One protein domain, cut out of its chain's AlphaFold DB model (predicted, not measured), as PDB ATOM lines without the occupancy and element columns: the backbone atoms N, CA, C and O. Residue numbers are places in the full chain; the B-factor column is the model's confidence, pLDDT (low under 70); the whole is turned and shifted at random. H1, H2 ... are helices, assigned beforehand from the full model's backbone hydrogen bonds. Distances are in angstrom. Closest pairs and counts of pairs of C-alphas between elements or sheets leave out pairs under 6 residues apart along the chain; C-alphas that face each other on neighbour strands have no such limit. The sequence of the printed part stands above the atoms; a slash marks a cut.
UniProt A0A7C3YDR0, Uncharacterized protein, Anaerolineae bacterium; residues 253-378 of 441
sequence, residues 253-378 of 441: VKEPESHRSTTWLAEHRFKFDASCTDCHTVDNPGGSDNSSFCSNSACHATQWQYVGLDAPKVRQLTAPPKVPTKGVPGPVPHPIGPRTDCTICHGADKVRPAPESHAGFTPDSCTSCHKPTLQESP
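AT A GLANCE: This is residues 253 to 378 of the 441 residues of an uncharacterized protein of Anaerolineae bacterium (UniProt A0A7C3YDR0). With little regular structure, long loops make most of a rounded body, H1 to H5 scattered through one half, H6 and H7 in the other; residues 321 to 327 stick out. The printed part has 126 residues, 39 in seven named helices, H1 to H7 in order: all helix, no named strand. It is compact, radius of gyration of the C-alphas 14.9 A, spanning 38 by 37 by 27 A.

HOW THE PARTS SIT: Start at H1, residues 257 to 260, close but not clearly touching H2, residues 264 to 271; their closest C-alphas, Ser 258 and Trp 264, are 7.3 A apart. H2 touches H5, residues 312 to 318, the same way at a steep tilt of 57 degrees; closest are C-alphas Glu 267 and Thr 318, 5.5 A. H3, residues 274 to 278, H4, residues 297 to 300, H6, residues 343 to 346, and H7, residues 363 to 369, touch no helix. Every O i to N i+4 pair is within hydrogen-bond range in H5, 2 of 4 in H2, 0 of 1 in H3 and 0 of 3 in H7, where 1 of 2 and 3 of 4 O i to N i+3 pairs are.

IN THESE COORDINATES: Find C-alpha 257, where H1 begins, at (89.940, 73.311, 2.435); H7 runs 11.5 A to C-alpha 369 at (71.169, 63.799, 27.587).

THE WHOLE: The printed part has no cut; the links from H3 through H7 are long. Look for pLDDT under 70 at residues 253 to 254, 322 to 327, 351 and 376 to 378.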
ATOM      1  N   VAL A 253      87.692  63.244  -5.297       58.75
ATOM      2  CA  VAL A 253      86.839  64.026  -4.409       58.75
ATOM      3  C   VAL A 253      87.526  65.377  -4.297       58.75
ATOM      4  O   VAL A 253      88.719  65.448  -3.987       58.75
ATOM      5  N   LYS A 254      86.814  66.449  -4.650       69.69
ATOM      6  CA  LYS A 254      87.333  67.805  -4.500       69.69
ATOM      7  C   LYS A 254      87.523  68.043  -3.007       69.69
ATOM      8  O   LYS A 254      86.571  68.354  -2.302       69.69
ATOM      9  N   GLU A 255      88.752  67.822  -2.555       77.56
ATOM     10  CA  GLU A 255      89.162  67.930  -1.162       77.56
ATOM     11  C   GLU A 255      88.729  69.298  -0.601       77.56
ATOM     12  O   GLU A 255      89.119  70.328  -1.169       77.56
ATOM     13  N   PRO A 256      87.917  69.331   0.472       83.44
ATOM     14  CA  PRO A 256      87.576  70.573   1.152       83.44
ATOM     15  C   PRO A 256      88.823  71.243   1.731       83.44
ATOM     16  O   PRO A 256      89.773  70.568   2.118       83.44
ATOM     17  N   GLU A 257      88.797  72.567   1.884       85.12
ATOM     18  CA  GLU A 257      89.940  73.311   2.435       85.12
ATOM     19  C   GLU A 257      90.353  72.814   3.832       85.12
ATOM     20  O   GLU A 257      91.532  72.785   4.160       85.12
ATOM     21  N   SER A 258      89.399  72.324   4.632       82.75
ATOM     22  CA  SER A 258      89.680  71.739   5.951       82.75
ATOM     23  C   SER A 258      90.668  70.569   5.907       82.75
ATOM     24  O   SER A 258      91.496  70.444   6.803       82.75
ATOM     25  N   HIS A 259      90.629  69.753   4.852       86.19
ATOM     26  CA  HIS A 259      91.497  68.583   4.695       86.19
ATOM     27  C   HIS A 259      92.920  68.959   4.259       86.19
ATOM     28  O   HIS A 259      93.822  68.128   4.312       86.19
ATOM     29  N   ARG A 260      93.136  70.223   3.868       86.62
ATOM     30  CA  ARG A 260      94.452  70.767   3.511       86.62
ATOM     31  C   ARG A 260      95.232  71.296   4.705       86.62
ATOM     32  O   ARG A 260      96.395  71.658   4.536       86.62
ATOM     33  N   SER A 261      94.609  71.335   5.885       90.00
ATOM     34  CA  SER A 261      95.290  71.637   7.141       90.00
ATOM     35  C   SER A 261      96.482  70.708   7.323       90.00
ATOM     36  O   SER A 261      96.341  69.489   7.234       90.00
ATOM     37  N   THR A 262      97.654  71.262   7.642       92.38
ATOM     38  CA  THR A 262      98.865  70.449   7.818       92.38
ATOM     39  C   THR A 262      98.791  69.470   8.985       92.38
ATOM     40  O   THR A 262      99.570  68.525   9.074       92.38
ATOM     41  N   THR A 263      97.831  69.693   9.877       91.12
ATOM     42  CA  THR A 263      97.577  68.916  11.085       91.12
ATOM     43  C   THR A 263      96.236  68.179  11.024       91.12
ATOM     44  O   THR A 263      95.754  67.700  12.051       91.12
ATOM     45  N   TRP A 264      95.643  68.016   9.831       91.19
ATOM     46  CA  TRP A 264      94.323  67.399   9.640       91.19
ATOM     47  C   TRP A 264      94.164  66.038  10.339       91.19
ATOM     48  O   TRP A 264      93.144  65.783  10.985       91.19
ATOM     49  N   LEU A 265      95.183  65.170  10.299       89.94
ATOM     50  CA  LEU A 265      95.126  63.866  10.975       89.94
ATOM     51  C   LEU A 265      94.983  63.963  12.501       89.94
ATOM     52  O   LEU A 265      94.401  63.069  13.103       89.94
ATOM     53  N   ALA A 266      95.421  65.052  13.129       88.69
ATOM     54  CA  ALA A 266      95.169  65.320  14.545       88.69
ATOM     55  C   ALA A 266      93.901  66.174  14.781       88.69
ATOM     56  O   ALA A 266      93.399  66.234  15.902       88.69
ATOM     57  N   GLU A 267      93.345  66.813  13.752       88.81
ATOM     58  CA  GLU A 267      92.194  67.719  13.864       88.81
ATOM     59  C   GLU A 267      90.851  67.079  13.527       88.81
ATOM     60  O   GLU A 267      89.841  67.501  14.089       88.81
ATOM     61  N   HIS A 268      90.810  66.083  12.635       88.81
ATOM     62  CA  HIS A 268      89.555  65.528  12.110       88.81
ATOM     63  C   HIS A 268      88.599  65.084  13.231       88.81
ATOM     64  O   HIS A 268      87.397  65.320  13.158       88.81
ATOM     65  N   ARG A 269      89.148  64.570  14.340       83.31
ATOM     66  CA  ARG A 269      88.426  64.199  15.571       83.31
ATOM     67  C   ARG A 269      87.641  65.349  16.228       83.31
ATOM     68  O   ARG A 269      86.663  65.110  16.930       83.31
ATOM     69  N   PHE A 270      88.057  66.595  16.013       81.81
ATOM     70  CA  PHE A 270      87.408  67.809  16.524       81.81
ATOM     71  C   PHE A 270      86.606  68.561  15.460       81.81
ATOM     72  O   PHE A 270      85.777  69.400  15.807       81.81
ATOM     73  N   LYS A 271      86.885  68.298  14.181       85.19
ATOM     74  CA  LYS A 271      86.242  68.939  13.025       85.19
ATOM     75  C   LYS A 271      85.096  68.111  12.441       85.19
ATOM     76  O   LYS A 271      84.480  68.547  11.480       85.19
ATOM     77  N   PHE A 272      84.831  66.938  13.010       85.88
ATOM     78  CA  PHE A 272      83.749  66.065  12.591       85.88
ATOM     79  C   PHE A 272      82.373  66.717  12.813       85.88
ATOM     80  O   PHE A 272      82.038  67.115  13.933       85.88
ATOM     81  N   ASP A 273      81.566  66.767  11.753       83.62
ATOM     82  CA  ASP A 273      80.185  67.246  11.762       83.62
ATOM     83  C   ASP A 273      79.330  66.592  10.657       83.62
ATOM     84  O   ASP A 273      79.779  65.707   9.926       83.62
ATOM     85  N   ALA A 274      78.084  67.053  10.528       83.00
ATOM     86  CA  ALA A 274      77.117  66.551   9.558       83.00
ATOM     87  C   ALA A 274      77.528  66.682   8.086       83.00
ATOM     88  O   ALA A 274      77.043  65.907   7.273       83.00
ATOM     89  N   SER A 275      78.427  67.598   7.727       85.81
ATOM     90  CA  SER A 275      78.875  67.752   6.335       85.81
ATOM     91  C   SER A 275      79.767  66.601   5.862       85.81
ATOM     92  O   SER A 275      79.943  66.389   4.665       85.81
ATOM     93  N   CYS A 276      80.321  65.812   6.787       87.31
ATOM     94  CA  CYS A 276      81.222  64.710   6.452       87.31
ATOM     95  C   CYS A 276      80.526  63.632   5.598       87.31
ATOM     96  O   CYS A 276      81.164  63.025   4.731       87.31
ATOM     97  N   THR A 277      79.216  63.434   5.803       87.44
ATOM     98  CA  THR A 277      78.405  62.449   5.067       87.44
ATOM     99  C   THR A 277      78.241  62.771   3.589       87.44
ATOM    100  O   THR A 277      77.873  61.889   2.818       87.44
ATOM    101  N   ASP A 278      78.535  64.006   3.175       85.69
ATOM    102  CA  ASP A 278      78.388  64.433   1.782       85.69
ATOM    103  C   ASP A 278      79.405  63.748   0.856       85.69
ATOM    104  O   ASP A 278      79.182  63.641  -0.351       85.69
ATOM    105  N   CYS A 279      80.521  63.268   1.416       85.00
ATOM    106  CA  CYS A 279      81.620  62.674   0.654       85.00
ATOM    107  C   CYS A 279      81.925  61.227   1.057       85.00
ATOM    108  O   CYS A 279      82.256  60.412   0.191       85.00
ATOM    109  N   HIS A 280      81.858  60.896   2.350       87.94
ATOM    110  CA  HIS A 280      82.286  59.597   2.877       87.94
ATOM    111  C   HIS A 280      81.334  59.081   3.961       87.94
ATOM    112  O   HIS A 280      80.609  59.846   4.589       87.94
ATOM    113  N   THR A 281      81.332  57.767   4.188       88.50
ATOM    114  CA  THR A 281      80.526  57.147   5.248       88.50
ATOM    115  C   THR A 281      81.118  57.451   6.622       88.50
ATOM    116  O   THR A 281      82.335  57.463   6.790       88.50
ATOM    117  N   VAL A 282      80.265  57.680   7.621       88.75
ATOM    118  CA  VAL A 282      80.694  58.174   8.943       88.75
ATOM    119  C   VAL A 282      80.239  57.310  10.118       88.75
ATOM    120  O   VAL A 282      80.390  57.707  11.271       88.75
ATOM    121  N   ASP A 283      79.650  56.148   9.841       88.56
ATOM    122  CA  ASP A 283      79.123  55.253  10.873       88.56
ATOM    123  C   ASP A 283      80.240  54.742  11.791       88.56
ATOM    124  O   ASP A 283      81.357  54.499  11.340       88.56
ATOM    125  N   ASN A 284      79.941  54.555  13.078       88.75
ATOM    126  CA  ASN A 284      80.899  54.058  14.073       88.75
ATOM    127  C   ASN A 284      82.274  54.788  14.062       88.75
ATOM    128  O   ASN A 284      83.318  54.147  13.905       88.75
ATOM    129  N   PRO A 285      82.315  56.131  14.178       88.31
ATOM    130  CA  PRO A 285      83.560  56.879  14.037       88.31
ATOM    131  C   PRO A 285      84.576  56.501  15.121       88.31
ATOM    132  O   PRO A 285      84.248  56.438  16.304       88.31
ATOM    133  N   GLY A 286      85.824  56.265  14.716       87.81
ATOM    134  CA  GLY A 286      86.889  55.784  15.596       87.81
ATOM    135  C   GLY A 286      86.866  54.271  15.839       87.81
ATOM    136  O   GLY A 286      87.806  53.750  16.437       87.81
ATOM    137  N   GLY A 287      85.837  53.563  15.363       90.12
ATOM    138  CA  GLY A 287      85.803  52.105  15.346       90.12
ATOM    139  C   GLY A 287      86.856  51.501  14.412       90.12
ATOM    140  O   GLY A 287      87.545  52.195  13.668       90.12
ATOM    141  N   SER A 288      86.973  50.179  14.438       92.25
ATOM    142  CA  SER A 288      87.967  49.418  13.669       92.25
ATOM    143  C   SER A 288      87.350  48.253  12.889       92.25
ATOM    144  O   SER A 288      88.036  47.296  12.545       92.25
ATOM    145  N   ASP A 289      86.044  48.319  12.628       89.69
ATOM    146  CA  ASP A 289      85.255  47.238  12.030       89.69
ATOM    147  C   ASP A 289      85.068  47.369  10.510       89.69
ATOM    148  O   ASP A 289      84.285  46.625   9.926       89.69
ATOM    149  N   ASN A 290      85.741  48.336   9.870       89.19
ATOM    150  CA  ASN A 290      85.682  48.599   8.424       89.19
ATOM    151  C   ASN A 290      84.288  48.923   7.872       89.19
ATOM    152  O   ASN A 290      84.062  48.872   6.661       89.19
ATOM    153  N   SER A 291      83.336  49.260   8.735       86.88
ATOM    154  CA  SER A 291      81.967  49.538   8.318       86.88
ATOM    155  C   SER A 291      81.732  50.908   7.707       86.88
ATOM    156  O   SER A 291      80.740  51.099   7.003       86.88
ATOM    157  N   SER A 292      82.641  51.846   7.942       88.50
ATOM    158  CA  SER A 292      82.645  53.152   7.309       88.50
ATOM    159  C   SER A 292      84.071  53.633   7.053       88.50
ATOM    160  O   SER A 292      85.050  53.024   7.489       88.50
ATOM    161  N   PHE A 293      84.203  54.769   6.367       88.94
ATOM    162  CA  PHE A 293      85.485  55.455   6.253       88.94
ATOM    163  C   PHE A 293      86.055  55.815   7.635       88.94
ATOM    164  O   PHE A 293      87.246  55.621   7.877       88.94
ATOM    165  N   CYS A 294      85.205  56.284   8.552       89.38
ATOM    166  CA  CYS A 294      85.595  56.663   9.910       89.38
ATOM    167  C   CYS A 294      85.836  55.472  10.849       89.38
ATOM    168  O   CYS A 294      86.351  55.688  11.944       89.38
ATOM    169  N   SER A 295      85.484  54.244  10.450       91.19
ATOM    170  CA  SER A 295      85.743  53.021  11.221       91.19
ATOM    171  C   SER A 295      86.774  52.087  10.563       91.19
ATOM    172  O   SER A 295      86.870  50.895  10.873       91.19
ATOM    173  N   ASN A 296      87.555  52.626   9.620       90.62
ATOM    174  CA  ASN A 296      88.561  51.882   8.870       90.62
ATOM    175  C   ASN A 296      89.672  51.360   9.797       90.62
ATOM    176  O   ASN A 296      90.401  52.134  10.431       90.62
ATOM    177  N   SER A 297      89.846  50.039   9.835       92.25
ATOM    178  CA  SER A 297      90.807  49.368  10.708       92.25
ATOM    179  C   SER A 297      92.260  49.675  10.336       92.25
ATOM    180  O   SER A 297      93.111  49.779  11.219       92.25
ATOM    181  N   ALA A 298      92.556  49.952   9.061       90.00
ATOM    182  CA  ALA A 298      93.889  50.390   8.643       90.00
ATOM    183  C   ALA A 298      94.272  51.762   9.227       90.00
ATOM    184  O   ALA A 298      95.452  52.095   9.278       90.00
ATOM    185  N   CYS A 299      93.296  52.549   9.689       89.62
ATOM    186  CA  CYS A 299      93.524  53.822  10.367       89.62
ATOM    187  C   CYS A 299      93.434  53.683  11.893       89.62
ATOM    188  O   CYS A 299      94.342  54.116  12.601       89.62
ATOM    189  N   HIS A 300      92.359  53.070  12.393       90.06
ATOM    190  CA  HIS A 300      91.993  53.096  13.813       90.06
ATOM    191  C   HIS A 300      92.361  51.827  14.598       90.06
ATOM    192  O   HIS A 300      92.405  51.875  15.824       90.06
ATOM    193  N   ALA A 301      92.692  50.717  13.927       89.69
ATOM    194  CA  ALA A 301      93.271  49.524  14.564       89.69
ATOM    195  C   ALA A 301      94.809  49.507  14.515       89.69
ATOM    196  O   ALA A 301      95.436  48.559  14.983       89.69
ATOM    197  N   THR A 302      95.421  50.536  13.923       86.56
ATOM    198  CA  THR A 302      96.871  50.631  13.752       86.56
ATOM    199  C   THR A 302      97.490  51.441  14.881       86.56
ATOM    200  O   THR A 302      97.065  52.559  15.173       86.56
ATOM    201  N   GLN A 303      98.544  50.901  15.491       85.38
ATOM    202  CA  GLN A 303      99.385  51.665  16.401       85.38
ATOM    203  C   GLN A 303     100.349  52.537  15.587       85.38
ATOM    204  O   GLN A 303     101.279  52.038  14.957       85.38
ATOM    205  N   TRP A 304     100.145  53.852  15.607       88.38
ATOM    206  CA  TRP A 304     100.981  54.815  14.882       88.38
ATOM    207  C   TRP A 304     102.271  55.138  15.646       88.38
ATOM    208  O   TRP A 304     102.427  56.221  16.197       88.38
ATOM    209  N   GLN A 305     103.199  54.179  15.692       89.25
ATOM    210  CA  GLN A 305     104.418  54.252  16.514       89.25
ATOM    211  C   GLN A 305     105.357  55.409  16.143       89.25
ATOM    212  O   GLN A 305     106.001  55.980  17.018       89.25
ATOM    213  N   TYR A 306     105.427  55.762  14.858       92.19
ATOM    214  CA  TYR A 306     106.372  56.759  14.338       92.19
ATOM    215  C   TYR A 306     105.729  58.118  14.042       92.19
ATOM    216  O   TYR A 306     106.351  58.962  13.405       92.19
ATOM    217  N   VAL A 307     104.480  58.335  14.465       91.94
ATOM    218  CA  VAL A 307     103.753  59.583  14.204       91.94
ATOM    219  C   VAL A 307     103.443  60.284  15.522       91.94
ATOM    220  O   VAL A 307     102.884  59.700  16.446       91.94
ATOM    221  N   GLY A 308     103.763  61.571  15.596       89.88
ATOM    222  CA  GLY A 308     103.581  62.419  16.770       89.88
ATOM    223  C   GLY A 308     102.217  63.108  16.852       89.88
ATOM    224  O   GLY A 308     102.164  64.252  17.296       89.88
ATOM    225  N   LEU A 309     101.108  62.459  16.457       86.06
ATOM    226  CA  LEU A 309      99.764  63.090  16.453       86.06
ATOM    227  C   LEU A 309      99.316  63.592  17.838       86.06
ATOM    228  O   LEU A 309      98.470  64.481  17.949       86.06
ATOM    229  N   ASP A 310      99.887  63.015  18.894       83.38
ATOM    230  CA  ASP A 310      99.610  63.341  20.289       83.38
ATOM    231  C   ASP A 310     100.752  64.090  20.992       83.38
ATOM    232  O   ASP A 310     100.669  64.335  22.199       83.38
ATOM    233  N   ALA A 311     101.791  64.505  20.257       89.25
ATOM    234  CA  ALA A 311     102.867  65.315  20.814       89.25
ATOM    235  C   ALA A 311     102.291  66.592  21.466       89.25
ATOM    236  O   ALA A 311     101.367  67.198  20.904       89.25
ATOM    237  N   PRO A 312     102.809  67.050  22.626       90.25
ATOM    238  CA  PRO A 312     102.220  68.166  23.373       90.25
ATOM    239  C   PRO A 312     102.003  69.425  22.529       90.25
ATOM    240  O   PRO A 312     100.949  70.061  22.608       90.25
ATOM    241  N   LYS A 313     102.972  69.754  21.667       90.94
ATOM    242  CA  LYS A 313     102.883  70.900  20.761       90.94
ATOM    243  C   LYS A 313     101.797  70.714  19.697       90.94
ATOM    244  O   LYS A 313     101.018  71.634  19.471       90.94
ATOM    245  N   VAL A 314     101.684  69.527  19.104       90.88
ATOM    246  CA  VAL A 314     100.641  69.208  18.112       90.88
ATOM    247  C   VAL A 314      99.253  69.265  18.752       90.88
ATOM    248  O   VAL A 314      98.333  69.868  18.201       90.88
ATOM    249  N   ARG A 315      99.093  68.737  19.972       88.44
ATOM    250  CA  ARG A 315      97.844  68.866  20.740       88.44
ATOM    251  C   ARG A 315      97.486  70.324  21.019       88.44
ATOM    252  O   ARG A 315      96.325  70.689  20.888       88.44
ATOM    253  N   GLN A 316      98.464  71.164  21.359       88.25
ATOM    254  CA  GLN A 316      98.233  72.595  21.567       88.25
ATOM    255  C   GLN A 316      97.723  73.289  20.294       88.25
ATOM    256  O   GLN A 316      96.828  74.124  20.387       88.25
ATOM    257  N   LEU A 317      98.285  72.950  19.131       88.88
ATOM    258  CA  LEU A 317      97.913  73.551  17.846       88.88
ATOM    259  C   LEU A 317      96.535  73.093  17.352       88.88
ATOM    260  O   LEU A 317      95.822  73.864  16.718       88.88
ATOM    261  N   THR A 318      96.155  71.853  17.662       88.00
ATOM    262  CA  THR A 318      94.943  71.218  17.118       88.00
ATOM    263  C   THR A 318      93.743  71.249  18.056       88.00
ATOM    264  O   THR A 318      92.612  71.035  17.614       88.00
ATOM    265  N   ALA A 319      93.959  71.507  19.349       82.88
ATOM    266  CA  ALA A 319      92.882  71.557  20.324       82.88
ATOM    267  C   ALA A 319      91.870  72.661  19.964       82.88
ATOM    268  O   ALA A 319      92.257  73.808  19.718       82.88
ATOM    269  N   PRO A 320      90.560  72.358  19.972       76.81
ATOM    270  CA  PRO A 320      89.553  73.378  19.751       76.81
ATOM    271  C   PRO A 320      89.598  74.422  20.881       76.81
ATOM    272  O   PRO A 320      89.958  74.094  22.018       76.81
ATOM    273  N   PRO A 321      89.185  75.674  20.611       75.00
ATOM    274  CA  PRO A 321      89.051  76.686  21.650       75.00
ATOM    275  C   PRO A 321      88.185  76.167  22.801       75.00
ATOM    276  O   PRO A 321      87.126  75.576  22.573       75.00
ATOM    277  N   LYS A 322      88.604  76.406  24.047       68.50
ATOM    278  CA  LYS A 322      87.785  76.081  25.221       68.50
ATOM    279  C   LYS A 322      86.554  76.991  25.224       68.50
ATOM    280  O   LYS A 322      86.652  78.161  25.580       68.50
ATOM    281  N   VAL A 323      85.402  76.460  24.819       62.47
ATOM    282  CA  VAL A 323      84.124  77.179  24.891       62.47
ATOM    283  C   VAL A 323      83.477  76.883  26.250       62.47
ATOM    284  O   VAL A 323      83.293  75.707  26.573       62.47
ATOM    285  N   PRO A 324      83.127  77.902  27.059       60.53
ATOM    286  CA  PRO A 324      82.398  77.695  28.308       60.53
ATOM    287  C   PRO A 324      81.097  76.928  28.059       60.53
ATOM    288  O   PRO A 324      80.334  77.261  27.147       60.53
ATOM    289  N   THR A 325      80.834  75.893  28.859       60.44
ATOM    290  CA  THR A 325      79.611  75.101  28.715       60.44
ATOM    291  C   THR A 325      78.413  75.950  29.144       60.44
ATOM    292  O   THR A 325      78.413  76.569  30.204       60.44
ATOM    293  N   LYS A 326      77.357  75.998  28.325       63.09
ATOM    294  CA  LYS A 326      76.126  76.746  28.652       63.09
ATOM    295  C   LYS A 326      75.212  76.002  29.641       63.09
ATOM    296  O   LYS A 326      74.033  76.316  29.724       63.09
ATOM    297  N   GLY A 327      75.720  74.975  30.329       66.50
ATOM    298  CA  GLY A 327      74.919  74.100  31.196       66.50
ATOM    299  C   GLY A 327      73.898  73.217  30.462       66.50
ATOM    300  O   GLY A 327      73.097  72.559  31.114       66.50
ATOM    301  N   VAL A 328      73.923  73.183  29.125       70.94
ATOM    302  CA  VAL A 328      73.055  72.336  28.290       70.94
ATOM    303  C   VAL A 328      73.918  71.270  27.607       70.94
ATOM    304  O   VAL A 328      74.976  71.630  27.072       70.94
ATOM    305  N   PRO A 329      73.504  69.987  27.603       75.88
ATOM    306  CA  PRO A 329      74.188  68.944  26.847       75.88
ATOM    307  C   PRO A 329      74.317  69.332  25.372       75.88
ATOM    308  O   PRO A 329      73.333  69.672  24.715       75.88
ATOM    309  N   GLY A 330      75.543  69.304  24.847       78.44
ATOM    310  CA  GLY A 330      75.772  69.516  23.421       78.44
ATOM    311  C   GLY A 330      75.229  68.340  22.598       78.44
ATOM    312  O   GLY A 330      75.262  67.206  23.085       78.44
ATOM    313  N   PRO A 331      74.753  68.573  21.365       82.75
ATOM    314  CA  PRO A 331      74.416  67.480  20.464       82.75
ATOM    315  C   PRO A 331      75.648  66.625  20.138       82.75
ATOM    316  O   PRO A 331      76.775  67.128  20.111       82.75
ATOM    317  N   VAL A 332      75.424  65.340  19.859       85.81
ATOM    318  CA  VAL A 332      76.464  64.443  19.339       85.81
ATOM    319  C   VAL A 332      76.559  64.658  17.830       85.81
ATOM    320  O   VAL A 332      75.559  64.444  17.144       85.81
ATOM    321  N   PRO A 333      77.717  65.081  17.291       83.88
ATOM    322  CA  PRO A 333      77.828  65.448  15.881       83.88
ATOM    323  C   PRO A 333      77.797  64.242  14.934       83.88
ATOM    324  O   PRO A 333      77.657  64.443  13.735       83.88
ATOM    325  N   HIS A 334      77.927  63.017  15.458       86.00
ATOM    326  CA  HIS A 334      78.011  61.754  14.720       86.00
ATOM    327  C   HIS A 334      76.805  60.837  14.947       86.00
ATOM    328  O   HIS A 334      76.072  61.022  15.926       86.00
ATOM    329  N   PRO A 335      76.603  59.831  14.071       85.69
ATOM    330  CA  PRO A 335      75.637  58.778  14.321       85.69
ATOM    331  C   PRO A 335      75.928  58.037  15.622       85.69
ATOM    332  O   PRO A 335      77.078  57.938  16.060       85.69
ATOM    333  N   ILE A 336      74.871  57.498  16.220       85.75
ATOM    334  CA  ILE A 336      74.963  56.549  17.325       85.75
ATOM    335  C   ILE A 336      74.124  55.342  16.936       85.75
ATOM    336  O   ILE A 336      72.916  55.470  16.730       85.75
ATOM    337  N   GLY A 337      74.759  54.181  16.877       82.56
ATOM    338  CA  GLY A 337      74.080  52.904  16.723       82.56
ATOM    339  C   GLY A 337      74.743  51.796  17.532       82.56
ATOM    340  O   GLY A 337      75.627  52.076  18.346       82.56
ATOM    341  N   PRO A 338      74.333  50.531  17.331       82.94
ATOM    342  CA  PRO A 338      74.710  49.406  18.193       82.94
ATOM    343  C   PRO A 338      76.219  49.163  18.321       82.94
ATOM    344  O   PRO A 338      76.656  48.459  19.225       82.94
ATOM    345  N   ARG A 339      77.012  49.715  17.399       82.75
ATOM    346  CA  ARG A 339      78.467  49.538  17.328       82.75
ATOM    347  C   ARG A 339      79.253  50.729  17.866       82.75
ATOM    348  O   ARG A 339      80.465  50.632  17.996       82.75
ATOM    349  N   THR A 340      78.577  51.841  18.153       85.06
ATOM    350  CA  THR A 340      79.216  53.079  18.602       85.06
ATOM    351  C   THR A 340      79.665  52.945  20.055       85.06
ATOM    352  O   THR A 340      78.837  52.940  20.964       85.06
ATOM    353  N   ASP A 341      80.976  52.904  20.285       86.88
ATOM    354  CA  ASP A 341      81.556  52.965  21.629       86.88
ATOM    355  C   ASP A 341      82.032  54.389  21.950       86.88
ATOM    356  O   ASP A 341      83.028  54.891  21.423       86.88
ATOM    357  N   CYS A 342      81.317  55.041  22.871       86.31
ATOM    358  CA  CYS A 342      81.602  56.407  23.308       86.31
ATOM    359  C   CYS A 342      83.015  56.547  23.904       86.31
ATOM    360  O   CYS A 342      83.638  57.609  23.807       86.31
ATOM    361  N   THR A 343      83.530  55.492  24.539       87.38
ATOM    362  CA  THR A 343      84.779  55.533  25.307       87.38
ATOM    363  C   THR A 343      86.026  55.529  24.430       87.38
ATOM    364  O   THR A 343      87.080  55.963  24.898       87.38
ATOM    365  N   ILE A 344      85.909  55.156  23.151       85.62
ATOM    366  CA  ILE A 344      87.010  55.204  22.176       85.62
ATOM    367  C   ILE A 344      87.574  56.628  22.063       85.62
ATOM    368  O   ILE A 344      88.794  56.815  22.050       85.62
ATOM    369  N   CYS A 345      86.703  57.644  22.058       83.81
ATOM    370  CA  CYS A 345      87.103  59.051  21.974       83.81
ATOM    371  C   CYS A 345      86.933  59.833  23.286       83.81
ATOM    372  O   CYS A 345      87.705  60.769  23.516       83.81
ATOM    373  N   HIS A 346      85.963  59.463  24.135       85.94
ATOM    374  CA  HIS A 346      85.582  60.226  25.333       85.94
ATOM    375  C   HIS A 346      86.075  59.663  26.677       85.94
ATOM    376  O   HIS A 346      85.741  60.222  27.722       85.94
ATOM    377  N   GLY A 347      86.883  58.598  26.686       84.44
ATOM    378  CA  GLY A 347      87.524  58.107  27.913       84.44
ATOM    379  C   GLY A 347      88.474  59.129  28.564       84.44
ATOM    380  O   GLY A 347      88.923  60.071  27.913       84.44
ATOM    381  N   ALA A 348      88.799  58.932  29.847       78.00
ATOM    382  CA  ALA A 348      89.578  59.879  30.660       78.00
ATOM    383  C   ALA A 348      90.936  60.272  30.038       78.00
ATOM    384  O   ALA A 348      91.276  61.450  30.007       78.00
ATOM    385  N   ASP A 349      91.652  59.304  29.460       74.00
ATOM    386  CA  ASP A 349      92.952  59.514  28.800       74.00
ATOM    387  C   ASP A 349      92.846  59.588  27.270       74.00
ATOM    388  O   ASP A 349      93.823  59.395  26.542       74.00
ATOM    389  N   LYS A 350      91.634  59.792  26.750       77.38
ATOM    390  CA  LYS A 350      91.387  59.817  25.310       77.38
ATOM    391  C   LYS A 350      91.469  61.228  24.759       77.38
ATOM    392  O   LYS A 350      91.661  62.216  25.451       77.38
ATOM    393  N   VAL A 351      91.359  61.297  23.445       66.81
ATOM    394  CA  VAL A 351      91.486  62.500  22.628       66.81
ATOM    395  C   VAL A 351      90.589  63.654  23.081       66.81
ATOM    396  O   VAL A 351      91.002  64.814  23.048       66.81
ATOM    397  N   ARG A 352      89.341  63.347  23.445       74.94
ATOM    398  CA  ARG A 352      88.338  64.330  23.848       74.94
ATOM    399  C   ARG A 352      87.645  63.828  25.111       74.94
ATOM    400  O   ARG A 352      86.475  63.453  25.029       74.94
ATOM    401  N   PRO A 353      88.336  63.804  26.262       77.19
ATOM    402  CA  PRO A 353      87.778  63.247  27.481       77.19
ATOM    403  C   PRO A 353      86.443  63.898  27.811       77.19
ATOM    404  O   PRO A 353      86.254  65.105  27.601       77.19
ATOM    405  N   ALA A 354      85.509  63.101  28.321       81.94
ATOM    406  CA  ALA A 354      84.325  63.657  28.947       81.94
ATOM    407  C   ALA A 354      84.750  64.625  30.072       81.94
ATOM    408  O   ALA A 354      85.787  64.411  30.709       81.94
ATOM    409  N   PRO A 355      83.989  65.705  30.326       81.19
ATOM    410  CA  PRO A 355      84.294  66.608  31.430       81.19
ATOM    411  C   PRO A 355      84.397  65.843  32.753       81.19
ATOM    412  O   PRO A 355      83.655  64.888  32.954       81.19
ATOM    413  N   GLU A 356      85.227  66.298  33.694       80.81
ATOM    414  CA  GLU A 356      85.372  65.649  35.014       80.81
ATOM    415  C   GLU A 356      84.030  65.475  35.745       80.81
ATOM    416  O   GLU A 356      83.814  64.486  36.443       80.81
ATOM    417  N   SER A 357      83.077  66.386  35.512       80.06
ATOM    418  CA  SER A 357      81.706  66.284  36.026       80.06
ATOM    419  C   SER A 357      80.946  65.039  35.554       80.06
ATOM    420  O   SER A 357      79.876  64.752  36.082       80.06
ATOM    421  N   HIS A 358      81.475  64.312  34.567       84.44
ATOM    422  CA  HIS A 358      80.887  63.100  34.017       84.44
ATOM    423  C   HIS A 358      81.485  61.806  34.577       84.44
ATOM    424  O   HIS A 358      81.067  60.728  34.162       84.44
ATOM    425  N   ALA A 359      82.395  61.881  35.557       81.81
ATOM    426  CA  ALA A 359      83.022  60.706  36.171       81.81
ATOM    427  C   ALA A 359      82.024  59.694  36.786       81.81
ATOM    428  O   ALA A 359      82.385  58.542  37.001       81.81
ATOM    429  N   GLY A 360      80.781  60.108  37.070       80.69
ATOM    430  CA  GLY A 360      79.719  59.251  37.615       80.69
ATOM    431  C   GLY A 360      78.723  58.677  36.595       80.69
ATOM    432  O   GLY A 360      77.822  57.949  37.004       80.69
ATOM    433  N   PHE A 361      78.835  59.004  35.302       83.62
ATOM    434  CA  PHE A 361      77.922  58.492  34.269       83.62
ATOM    435  C   PHE A 361      78.474  57.229  33.605       83.62
ATOM    436  O   PHE A 361      79.669  57.124  33.337       83.62
ATOM    437  N   THR A 362      77.591  56.277  33.294       81.44
ATOM    438  CA  THR A 362      77.946  55.102  32.484       81.44
ATOM    439  C   THR A 362      77.767  55.405  30.992       81.44
ATOM    440  O   THR A 362      76.907  56.223  30.644       81.44
ATOM    441  N   PRO A 363      78.518  54.743  30.089       78.44
ATOM    442  CA  PRO A 363      78.386  54.942  28.642       78.44
ATOM    443  C   PRO A 363      76.943  54.823  28.120       78.44
ATOM    444  O   PRO A 363      76.522  55.647  27.310       78.44
ATOM    445  N   ASP A 364      76.152  53.889  28.656       77.88
ATOM    446  CA  ASP A 364      74.750  53.670  28.258       77.88
ATOM    447  C   ASP A 364      73.832  54.852  28.603       77.88
ATOM    448  O   ASP A 364      72.796  55.066  27.972       77.88
ATOM    449  N   SER A 365      74.210  55.658  29.599       84.75
ATOM    450  CA  SER A 365      73.412  56.796  30.057       84.75
ATOM    451  C   SER A 365      73.601  58.056  29.199       84.75
ATOM    452  O   SER A 365      72.759  58.957  29.246       84.75
ATOM    453  N   CYS A 366      74.649  58.111  28.362       86.00
ATOM    454  CA  CYS A 366      75.027  59.294  27.581       86.00
ATOM    455  C   CYS A 366      73.892  59.807  26.678       86.00
ATOM    456  O   CYS A 366      73.618  61.010  26.629       86.00
ATOM    457  N   THR A 367      73.189  58.898  25.996       86.25
ATOM    458  CA  THR A 367      72.151  59.217  24.995       86.25
ATOM    459  C   THR A 367      70.849  59.749  25.600       86.25
ATOM    460  O   THR A 367      69.982  60.276  24.886       86.25
ATOM    461  N   SER A 368      70.704  59.672  26.926       85.81
ATOM    462  CA  SER A 368      69.590  60.294  27.648       85.81
ATOM    463  C   SER A 368      69.673  61.821  27.582       85.81
ATOM    464  O   SER A 368      68.648  62.484  27.432       85.81
ATOM    465  N   CYS A 369      70.894  62.363  27.601       86.62
ATOM    466  CA  CYS A 369      71.169  63.799  27.587       86.62
ATOM    467  C   CYS A 369      71.696  64.286  26.230       86.62
ATOM    468  O   CYS A 369      71.308  65.355  25.765       86.62
ATOM    469  N   HIS A 370      72.559  63.504  25.581       87.62
ATOM    470  CA  HIS A 370      73.197  63.868  24.320       87.62
ATOM    471  C   HIS A 370      72.476  63.213  23.140       87.62
ATOM    472  O   HIS A 370      72.491  61.993  22.988       87.62
ATOM    473  N   LYS A 371      71.832  64.022  22.292       85.69
ATOM    474  CA  LYS A 371      71.116  63.527  21.107       85.69
ATOM    475  C   LYS A 371      71.995  63.605  19.856       85.69
ATOM    476  O   LYS A 371      72.638  64.641  19.664       85.69
ATOM    477  N   PRO A 372      72.032  62.551  19.019       86.19
ATOM    478  CA  PRO A 372      72.767  62.584  17.765       86.19
ATOM    479  C   PRO A 372      72.100  63.516  16.758       86.19
ATOM    480  O   PRO A 372      70.874  63.583  16.671       86.19
ATOM    481  N   THR A 373      72.917  64.241  15.999       83.88
ATOM    482  CA  THR A 373      72.464  65.089  14.883       83.88
ATOM    483  C   THR A 373      72.457  64.356  13.553       83.88
ATOM    484  O   THR A 373      71.902  64.867  12.586       83.88
ATOM    485  N   LEU A 374      73.074  63.176  13.505       80.88
ATOM    486  CA  LEU A 374      73.134  62.300  12.346       80.88
ATOM    487  C   LEU A 374      72.515  60.947  12.689       80.88
ATOM    488  O   LEU A 374      72.550  60.507  13.837       80.88
ATOM    489  N   GLN A 375      71.957  60.284  11.686       77.00
ATOM    490  CA  GLN A 375      71.515  58.897  11.791       77.00
ATOM    491  C   GLN A 375      72.572  57.995  11.164       77.00
ATOM    492  O   GLN A 375      73.289  58.438  10.266       77.00
ATOM    493  N   GLU A 376      72.684  56.753  11.645       69.38
ATOM    494  CA  GLU A 376      73.526  55.783  10.946       69.38
ATOM    495  C   GLU A 376      72.975  55.624   9.534       69.38
ATOM    496  O   GLU A 376      71.755  55.581   9.331       69.38
ATOM    497  N   SER A 377      73.872  55.534   8.556       58.81
ATOM    498  CA  SER A 377      73.446  55.034   7.260       58.81
ATOM    499  C   SER A 377      72.861  53.644   7.509       58.81
ATOM    500  O   SER A 377      73.494  52.845   8.210       58.81
ATOM    501  N   PRO A 378      71.672  53.316   6.965       48.31
ATOM    502  CA  PRO A 378      71.272  51.924   6.894       48.31
ATOM    503  C   PRO A 378      72.458  51.217   6.253       48.31
ATOM    504  O   PRO A 378      72.900  51.653   5.186       48.31
TER     505      PRO A 378